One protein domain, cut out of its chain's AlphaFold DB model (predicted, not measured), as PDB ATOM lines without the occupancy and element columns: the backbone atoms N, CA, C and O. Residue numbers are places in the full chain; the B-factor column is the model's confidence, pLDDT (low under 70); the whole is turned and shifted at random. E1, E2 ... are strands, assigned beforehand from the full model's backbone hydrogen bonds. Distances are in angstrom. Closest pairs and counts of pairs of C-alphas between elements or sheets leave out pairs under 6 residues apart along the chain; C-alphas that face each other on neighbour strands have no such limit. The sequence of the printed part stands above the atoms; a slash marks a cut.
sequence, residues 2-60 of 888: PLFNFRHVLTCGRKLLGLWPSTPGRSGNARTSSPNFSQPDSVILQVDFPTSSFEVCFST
ATOM      1  N   PRO A   2      96.354 134.361  77.021       88.81
ATOM      2  CA  PRO A   2      95.274 133.643  77.706       88.81
ATOM      3  C   PRO A   2      95.815 132.484  78.563       88.81
ATOM      4  O   PRO A   2      96.793 131.851  78.172       88.81
ATOM      5  N   LEU A   3      95.196 132.202  79.718       91.31
ATOM      6  CA  LEU A   3      95.605 131.078  80.579       91.31
ATOM      7  C   LEU A   3      95.252 129.725  79.960       91.31
ATOM      8  O   LEU A   3      96.059 128.804  80.015       91.31
ATOM      9  N   PHE A   4      94.089 129.619  79.329       91.88
ATOM     10  CA  PHE A   4      93.708 128.469  78.516       91.88
ATOM     11  C   PHE A   4      93.962 128.795  77.046       91.88
ATOM     12  O   PHE A   4      93.772 129.932  76.626       91.88
ATOM     13  N   ASN A   5      94.430 127.827  76.264       90.94
ATOM     14  CA  ASN A   5      94.620 128.006  74.828       90.94
ATOM     15  C   ASN A   5      93.299 127.802  74.054       90.94
ATOM     16  O   ASN A   5      92.264 127.471  74.628       90.94
ATOM     17  N   PHE A   6      93.337 127.951  72.726       90.38
ATOM     18  CA  PHE A   6      92.161 127.789  71.855       90.38
ATOM     19  C   PHE A   6      91.546 126.376  71.862       90.38
ATOM     20  O   PHE A   6      90.444 126.192  71.362       90.38
ATOM     21  N   ARG A   7      92.251 125.376  72.409       90.81
ATOM     22  CA  ARG A   7      91.742 124.014  72.639       90.81
ATOM     23  C   ARG A   7      91.196 123.830  74.058       90.81
ATOM     24  O   ARG A   7      90.959 122.703  74.468       90.81
ATOM     25  N   HIS A   8      91.041 124.920  74.809       91.75
ATOM     26  CA  HIS A   8      90.639 124.933  76.214       91.75
ATOM     27  C   HIS A   8      91.618 124.224  77.159       91.75
ATOM     28  O   HIS A   8      91.241 123.885  78.274       91.75
ATOM     29  N   VAL A   9      92.884 124.044  76.769       93.69
ATOM     30  CA  VAL A   9      93.911 123.418  77.620       93.69
ATOM     31  C   VAL A   9      94.704 124.490  78.365       93.69
ATOM     32  O   VAL A   9      95.110 125.491  77.767       93.69
ATOM     33  N   LEU A  10      94.923 124.290  79.667       94.25
ATOM     34  CA  LEU A  10      95.688 125.184  80.532       94.25
ATOM     35  C   LEU A  10      97.131 125.310  80.038       94.25
ATOM     36  O   LEU A  10      97.791 124.336  79.677       94.25
ATOM     37  N   THR A  11      97.634 126.536  80.037       91.69
ATOM     38  CA  THR A  11      99.003 126.832  79.640       91.69
ATOM     39  C   THR A  11      99.978 126.346  80.708       91.69
ATOM     40  O   THR A  11      99.955 126.830  81.835       91.69
ATOM     41  N   CYS A  12     100.870 125.431  80.326       92.12
ATOM     42  CA  CYS A  12     101.900 124.867  81.195       92.12
ATOM     43  C   CYS A  12     103.318 125.124  80.663       92.12
ATOM     44  O   CYS A  12     103.534 125.343  79.460       92.12
ATOM     45  N   GLY A  13     104.285 125.038  81.578       92.12
ATOM     46  CA  GLY A  13     105.712 125.121  81.289       92.12
ATOM     47  C   GLY A  13     106.195 126.524  80.923       92.12
ATOM     48  O   GLY A  13     105.507 127.527  81.118       92.12
ATOM     49  N   ARG A  14     107.412 126.585  80.381       93.69
ATOM     50  CA  ARG A  14     108.084 127.838  80.026       93.69
ATOM     51  C   ARG A  14     107.428 128.519  78.830       93.69
ATOM     52  O   ARG A  14     107.242 127.899  77.779       93.69
ATOM     53  N   LYS A  15     107.143 129.814  78.965       93.44
ATOM     54  CA  LYS A  15     106.649 130.692  77.899       93.44
ATOM     55  C   LYS A  15     107.492 131.957  77.813       93.44
ATOM     56  O   LYS A  15     107.906 132.507  78.827       93.44
ATOM     57  N   LEU A  16     107.713 132.420  76.586       92.94
ATOM     58  CA  LEU A  16     108.303 133.724  76.306       92.94
ATOM     59  C   LEU A  16     107.186 134.678  75.894       92.94
ATOM     60  O   LEU A  16     106.332 134.319  75.083       92.94
ATOM     61  N   LEU A  17     107.185 135.878  76.459       91.62
ATOM     62  CA  LEU A  17     106.179 136.905  76.232       91.62
ATOM     63  C   LEU A  17     106.877 138.198  75.816       91.62
ATOM     64  O   LEU A  17     107.514 138.848  76.639       91.62
ATOM     65  N   GLY A  18     106.742 138.582  74.549       91.19
ATOM     66  CA  GLY A  18     107.160 139.905  74.089       91.19
ATOM     67  C   GLY A  18     106.183 140.971  74.581       91.19
ATOM     68  O   GLY A  18     104.984 140.891  74.292       91.19
ATOM     69  N   LEU A  19     106.670 141.941  75.351       89.75
ATOM     70  CA  LEU A  19     105.860 143.009  75.925       89.75
ATOM     71  C   LEU A  19     105.646 144.149  74.920       89.75
ATOM     72  O   LEU A  19     106.518 144.492  74.113       89.75
ATOM     73  N   TRP A  20     104.464 144.756  74.986       85.81
ATOM     74  CA  TRP A  20     104.151 145.975  74.244       85.81
ATOM     75  C   TRP A  20     104.613 147.202  75.038       85.81
ATOM     76  O   TRP A  20     104.389 147.236  76.252       85.81
ATOM     77  N   PRO A  21     105.218 148.212  74.387       79.75
ATOM     78  CA  PRO A  21     105.603 149.444  75.064       79.75
ATOM     79  C   PRO A  21     104.372 150.158  75.634       79.75
ATOM     80  O   PRO A  21     103.275 150.107  75.063       79.75
ATOM     81  N   SER A  22     104.555 150.846  76.763       69.88
ATOM     82  CA  SER A  22     103.533 151.743  77.295       69.88
ATOM     83  C   SER A  22     103.293 152.863  76.282       69.88
ATOM     84  O   SER A  22     104.206 153.580  75.888       69.88
ATOM     85  N   THR A  23     102.053 152.998  75.821       62.81
ATOM     86  CA  THR A  23     101.654 154.094  74.932       62.81
ATOM     87  C   THR A  23     100.975 155.166  75.785       62.81
ATOM     88  O   THR A  23      99.907 154.894  76.340       62.81
ATOM     89  N   PRO A  24     101.578 156.362  75.947       48.44
ATOM     90  CA  PRO A  24     100.940 157.465  76.661       48.44
ATOM     91  C   PRO A  24      99.586 157.794  76.016       48.44
ATOM     92  O   PRO A  24      99.492 157.861  74.792       48.44
ATOM     93  N   GLY A  25      98.536 157.965  76.822       50.66
ATOM     94  CA  GLY A  25      97.201 158.366  76.348       50.66
ATOM     95  C   GLY A  25      96.258 157.239  75.904       50.66
ATOM     96  O   GLY A  25      95.096 157.510  75.635       50.66
ATOM     97  N   ARG A  26      96.678 155.964  75.867       54.12
ATOM     98  CA  ARG A  26      95.747 154.833  75.664       54.12
ATOM     99  C   ARG A  26      95.235 154.307  77.010       54.12
ATOM    100  O   ARG A  26      95.774 153.345  77.553       54.12
ATOM    101  N   SER A  27      94.184 154.940  77.532       46.25
ATOM    102  CA  SER A  27      93.474 154.512  78.755       46.25
ATOM    103  C   SER A  27      92.553 153.290  78.531       46.25
ATOM    104  O   SER A  27      92.073 152.666  79.473       46.25
ATOM    105  N   GLY A  28      92.320 152.893  77.274       54.59
ATOM    106  CA  GLY A  28      91.369 151.834  76.933       54.59
ATOM    107  C   GLY A  28      91.752 150.421  77.409       54.59
ATOM    108  O   GLY A  28      92.898 149.979  77.300       54.59
ATOM    109  N   ASN A  29      90.737 149.650  77.818       54.00
ATOM    110  CA  ASN A  29      90.819 148.225  78.193       54.00
ATOM    111  C   ASN A  29      91.188 147.276  77.026       54.00
ATOM    112  O   ASN A  29      91.283 146.063  77.204       54.00
ATOM    113  N   ALA A  30      91.388 147.806  75.819       65.00
ATOM    114  CA  ALA A  30      91.653 147.048  74.601       65.00
ATOM    115  C   ALA A  30      93.150 146.752  74.435       65.00
ATOM    116  O   ALA A  30      93.855 147.454  73.707       65.00
ATOM    117  N   ARG A  31      93.654 145.717  75.111       77.19
ATOM    118  CA  ARG A  31      95.044 145.258  74.951       77.19
ATOM    119  C   ARG A  31      95.083 143.909  74.256       77.19
ATOM    120  O   ARG A  31      94.281 143.026  74.553       77.19
ATOM    121  N   THR A  32      96.017 143.747  73.326       82.62
ATOM    122  CA  THR A  32      96.161 142.481  72.603       82.62
ATOM    123  C   THR A  32      96.695 141.377  73.517       82.62
ATOM    124  O   THR A  32      97.552 141.595  74.374       82.62
ATOM    125  N   SER A  33      96.202 140.157  73.311       83.00
ATOM    126  CA  SER A  33      96.743 138.954  73.943       83.00
ATOM    127  C   SER A  33      97.986 138.412  73.221       83.00
ATOM    128  O   SER A  33      98.635 137.505  73.753       83.00
ATOM    129  N   SER A  34      98.314 138.977  72.048       84.50
ATOM    130  CA  SER A  34      99.415 138.555  71.177       84.50
ATOM    131  C   SER A  34     100.758 139.117  71.658       84.50
ATOM    132  O   SER A  34     100.826 140.299  72.002       84.50
ATOM    133  N   PRO A  35     101.832 138.312  71.671       87.19
ATOM    134  CA  PRO A  35     103.156 138.780  72.067       87.19
ATOM    135  C   PRO A  35     103.778 139.694  71.003       87.19
ATOM    136  O   PRO A  35     103.597 139.485  69.803       87.19
ATOM    137  N   ASN A  36     104.549 140.682  71.447       88.00
ATOM    138  CA  ASN A  36     105.322 141.569  70.585       88.00
ATOM    139  C   ASN A  36     106.733 141.008  70.358       88.00
ATOM    140  O   ASN A  36     107.647 141.336  71.096       88.00
ATOM    141  N   PHE A  37     106.936 140.143  69.368       87.38
ATOM    142  CA  PHE A  37     108.292 139.655  69.049       87.38
ATOM    143  C   PHE A  37     108.962 140.413  67.902       87.38
ATOM    144  O   PHE A  37     110.141 140.212  67.634       87.38
ATOM    145  N   SER A  38     108.204 141.247  67.192       81.25
ATOM    146  CA  SER A  38     108.652 141.891  65.956       81.25
ATOM    147  C   SER A  38     109.335 143.238  66.171       81.25
ATOM    148  O   SER A  38     110.031 143.699  65.272       81.25
ATOM    149  N   GLN A  39     109.103 143.900  67.308       81.69
ATOM    150  CA  GLN A  39     109.696 145.208  67.583       81.69
ATOM    151  C   GLN A  39     111.093 145.046  68.209       81.69
ATOM    152  O   GLN A  39     111.219 144.296  69.182       81.69
ATOM    153  N   PRO A  40     112.132 145.735  67.695       80.56
ATOM    154  CA  PRO A  40     113.510 145.601  68.184       80.56
ATOM    155  C   PRO A  40     113.692 145.950  69.667       80.56
ATOM    156  O   PRO A  40     114.588 145.428  70.319       80.56
ATOM    157  N   ASP A  41     112.851 146.841  70.186       83.69
ATOM    158  CA  ASP A  41     112.844 147.343  71.560       83.69
ATOM    159  C   ASP A  41     111.894 146.562  72.484       83.69
ATOM    160  O   ASP A  41     111.701 146.939  73.644       83.69
ATOM    161  N   SER A  42     111.285 145.467  72.007       87.50
ATOM    162  CA  SER A  42     110.396 144.679  72.855       87.50
ATOM    163  C   SER A  42     111.162 143.966  73.965       87.50
ATOM    164  O   SER A  42     112.079 143.176  73.733       87.50
ATOM    165  N   VAL A  43     110.718 144.193  75.200       91.81
ATOM    166  CA  VAL A  43     111.172 143.433  76.364       91.81
ATOM    167  C   VAL A  43     110.556 142.039  76.314       91.81
ATOM    168  O   VAL A  43     109.334 141.892  76.329       91.81
ATOM    169  N   ILE A  44     111.399 141.007  76.299       93.12
ATOM    170  CA  ILE A  44     110.960 139.611  76.357       93.12
ATOM    171  C   ILE A  44     110.963 139.152  77.813       93.12
ATOM    172  O   ILE A  44     112.006 139.084  78.458       93.12
ATOM    173  N   LEU A  45     109.784 138.801  78.318       94.12
ATOM    174  CA  LEU A  45     109.598 138.213  79.638       94.12
ATOM    175  C   LEU A  45     109.511 136.688  79.521       94.12
ATOM    176  O   LEU A  45     108.657 136.165  78.804       94.12
ATOM    177  N   GLN A  46     110.351 135.966  80.258       94.94
ATOM    178  CA  GLN A  46     110.167 134.533  80.470       94.94
ATOM    179  C   GLN A  46     109.245 134.309  81.671       94.94
ATOM    180  O   GLN A  46     109.474 134.862  82.743       94.94
ATOM    181  N   VAL A  47     108.217 133.480  81.493       94.44
ATOM    182  CA  VAL A  47     107.299 133.056  82.555       94.44
ATOM    183  C   VAL A  47     107.243 131.534  82.571       94.44
ATOM    184  O   VAL A  47     106.958 130.911  81.548       94.44
ATOM    185  N   ASP A  48     107.502 130.933  83.727       94.00
ATOM    186  CA  ASP A  48     107.417 129.490  83.932       94.00
ATOM    187  C   ASP A  48     106.088 129.160  84.632       94.00
ATOM    188  O   ASP A  48     105.893 129.451  85.811       94.00
ATOM    189  N   PHE A  49     105.141 128.588  83.882       91.94
ATOM    190  CA  PHE A  49     103.864 128.120  84.427       91.94
ATOM    191  C   PHE A  49     104.034 126.745  85.084       91.94
ATOM    192  O   PHE A  49     104.842 125.946  84.591       91.94
ATOM    193  N   PRO A  50     103.237 126.420  86.122       91.75
ATOM    194  CA  PRO A  50     103.234 125.091  86.718       91.75
ATOM    195  C   PRO A  50     103.100 124.002  85.651       91.75
ATOM    196  O   PRO A  50     102.244 124.069  84.763       91.75
ATOM    197  N   THR A  51     103.981 123.012  85.717       87.56
ATOM    198  CA  THR A  51     103.874 121.809  84.898       87.56
ATOM    199  C   THR A  51     102.870 120.859  85.540       87.56
ATOM    200  O   THR A  51     102.786 120.749  86.760       87.56
ATOM    201  N   SER A  52     102.086 120.179  84.709       84.50
ATOM    202  CA  SER A  52     101.128 119.160  85.135       84.50
ATOM    203  C   SER A  52     101.441 117.862  84.403       84.50
ATOM    204  O   SER A  52     101.780 117.889  83.220       84.50
ATOM    205  N   SER A  53     101.319 116.727  85.092       87.75
ATOM    206  CA  SER A  53     101.424 115.394  84.480       87.75
ATOM    207  C   SER A  53     100.229 115.056  83.581       87.75
ATOM    208  O   SER A  53     100.284 114.083  82.836       87.75
ATOM    209  N   PHE A  54      99.160 115.856  83.646       90.50
ATOM    210  CA  PHE A  54      97.919 115.682  82.894       90.50
ATOM    211  C   PHE A  54      97.520 116.988  82.198       90.50
ATOM    212  O   PHE A  54      97.784 118.077  82.716       90.50
ATOM    213  N   GLU A  55      96.842 116.893  81.055       88.94
ATOM    214  CA  GLU A  55      96.220 118.060  80.426       88.94
ATOM    215  C   GLU A  55      95.045 118.551  81.282       88.94
ATOM    216  O   GLU A  55      94.113 117.803  81.575       88.94
ATOM    217  N   VAL A  56      95.087 119.820  81.697       92.38
ATOM    218  CA  VAL A  56      93.995 120.451  82.448       92.38
ATOM    219  C   VAL A  56      93.110 121.206  81.467       92.38
ATOM    220  O   VAL A  56      93.530 122.218  80.909       92.38
ATOM    221  N   CYS A  57      91.888 120.724  81.256       92.62
ATOM    222  CA  CYS A  57      90.938 121.323  80.322       92.62
ATOM    223  C   CYS A  57      89.915 122.207  81.044       92.62
ATOM    224  O   CYS A  57      89.377 121.827  82.084       92.62
ATOM    225  N   PHE A  58      89.603 123.368  80.473       91.50
ATOM    226  CA  PHE A  58      88.476 124.189  80.902       91.50
ATOM    227  C   PHE A  58      87.173 123.564  80.403       91.50
ATOM    228  O   PHE A  58      86.950 123.473  79.195       91.50
ATOM    229  N   SER A  59      86.305 123.155  81.324       91.88
ATOM    230  CA  SER A  59      84.944 122.722  81.014       91.88
ATOM    231  C   SER A  59      83.974 123.892  81.156       91.88
ATOM    232  O   SER A  59      83.965 124.577  82.177       91.88
ATOM    233  N   THR A  60      83.132 124.123  80.153       91.12
ATOM    234  CA  THR A  60      82.027 125.083  80.271       91.12
ATOM    235  C   THR A  60      80.982 124.511  81.237       91.12
ATOM    236  O   THR A  60      80.477 123.414  80.980       91.12
TER     237      THR A  60
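What this domain is: This is residues 2 to 60 of the 888 residues of the protein "Phosphatidylinositol 4-phosphate 3-kinase C2 domain-containing subunit beta" of Oryzias melastigma (UniProt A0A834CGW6). Little regular structure is here: one hairpin ribbon of two strands, E1 and E2, with a large loop, residues 19 to 43, at one end and the two tails, residues 2 to 12 and 50 to 60, at the other. Residues 22 to 30 stick out from the loop. The printed part has 59 residues, no named helix and two antiparallel strands, E1 then E2, 12 residues, class all strand. It is loose, radius of gyration of the C-alphas 14.4 A, and elongated, spanning 41 by 25 by 16 A.

Where its parts are: Find C-alpha 13 at (105.712, 125.121, 81.289); from there E1, residues 13 to 18, runs 16.5 A. E2, residues 44 to 49, runs 15.7 A to C-alpha 49 at (103.864, 128.120, 84.427).

How they stand to each other: E1 and E2 form an antiparallel hairpin, at 157 degrees between directions. Look at C-alphas 14 and 48, which face each other at 4.3 A. N 15 and O 47, 2.8 A, are within hydrogen-bond range.

The domain as a whole: The C-alphas farthest apart, of Gly 25 and Ser 53, are 43.9 A apart. The printed part has no cut. The link from E1 to E2 is long, 25 residues; within it, residues 22 to 30 have pLDDT under 70.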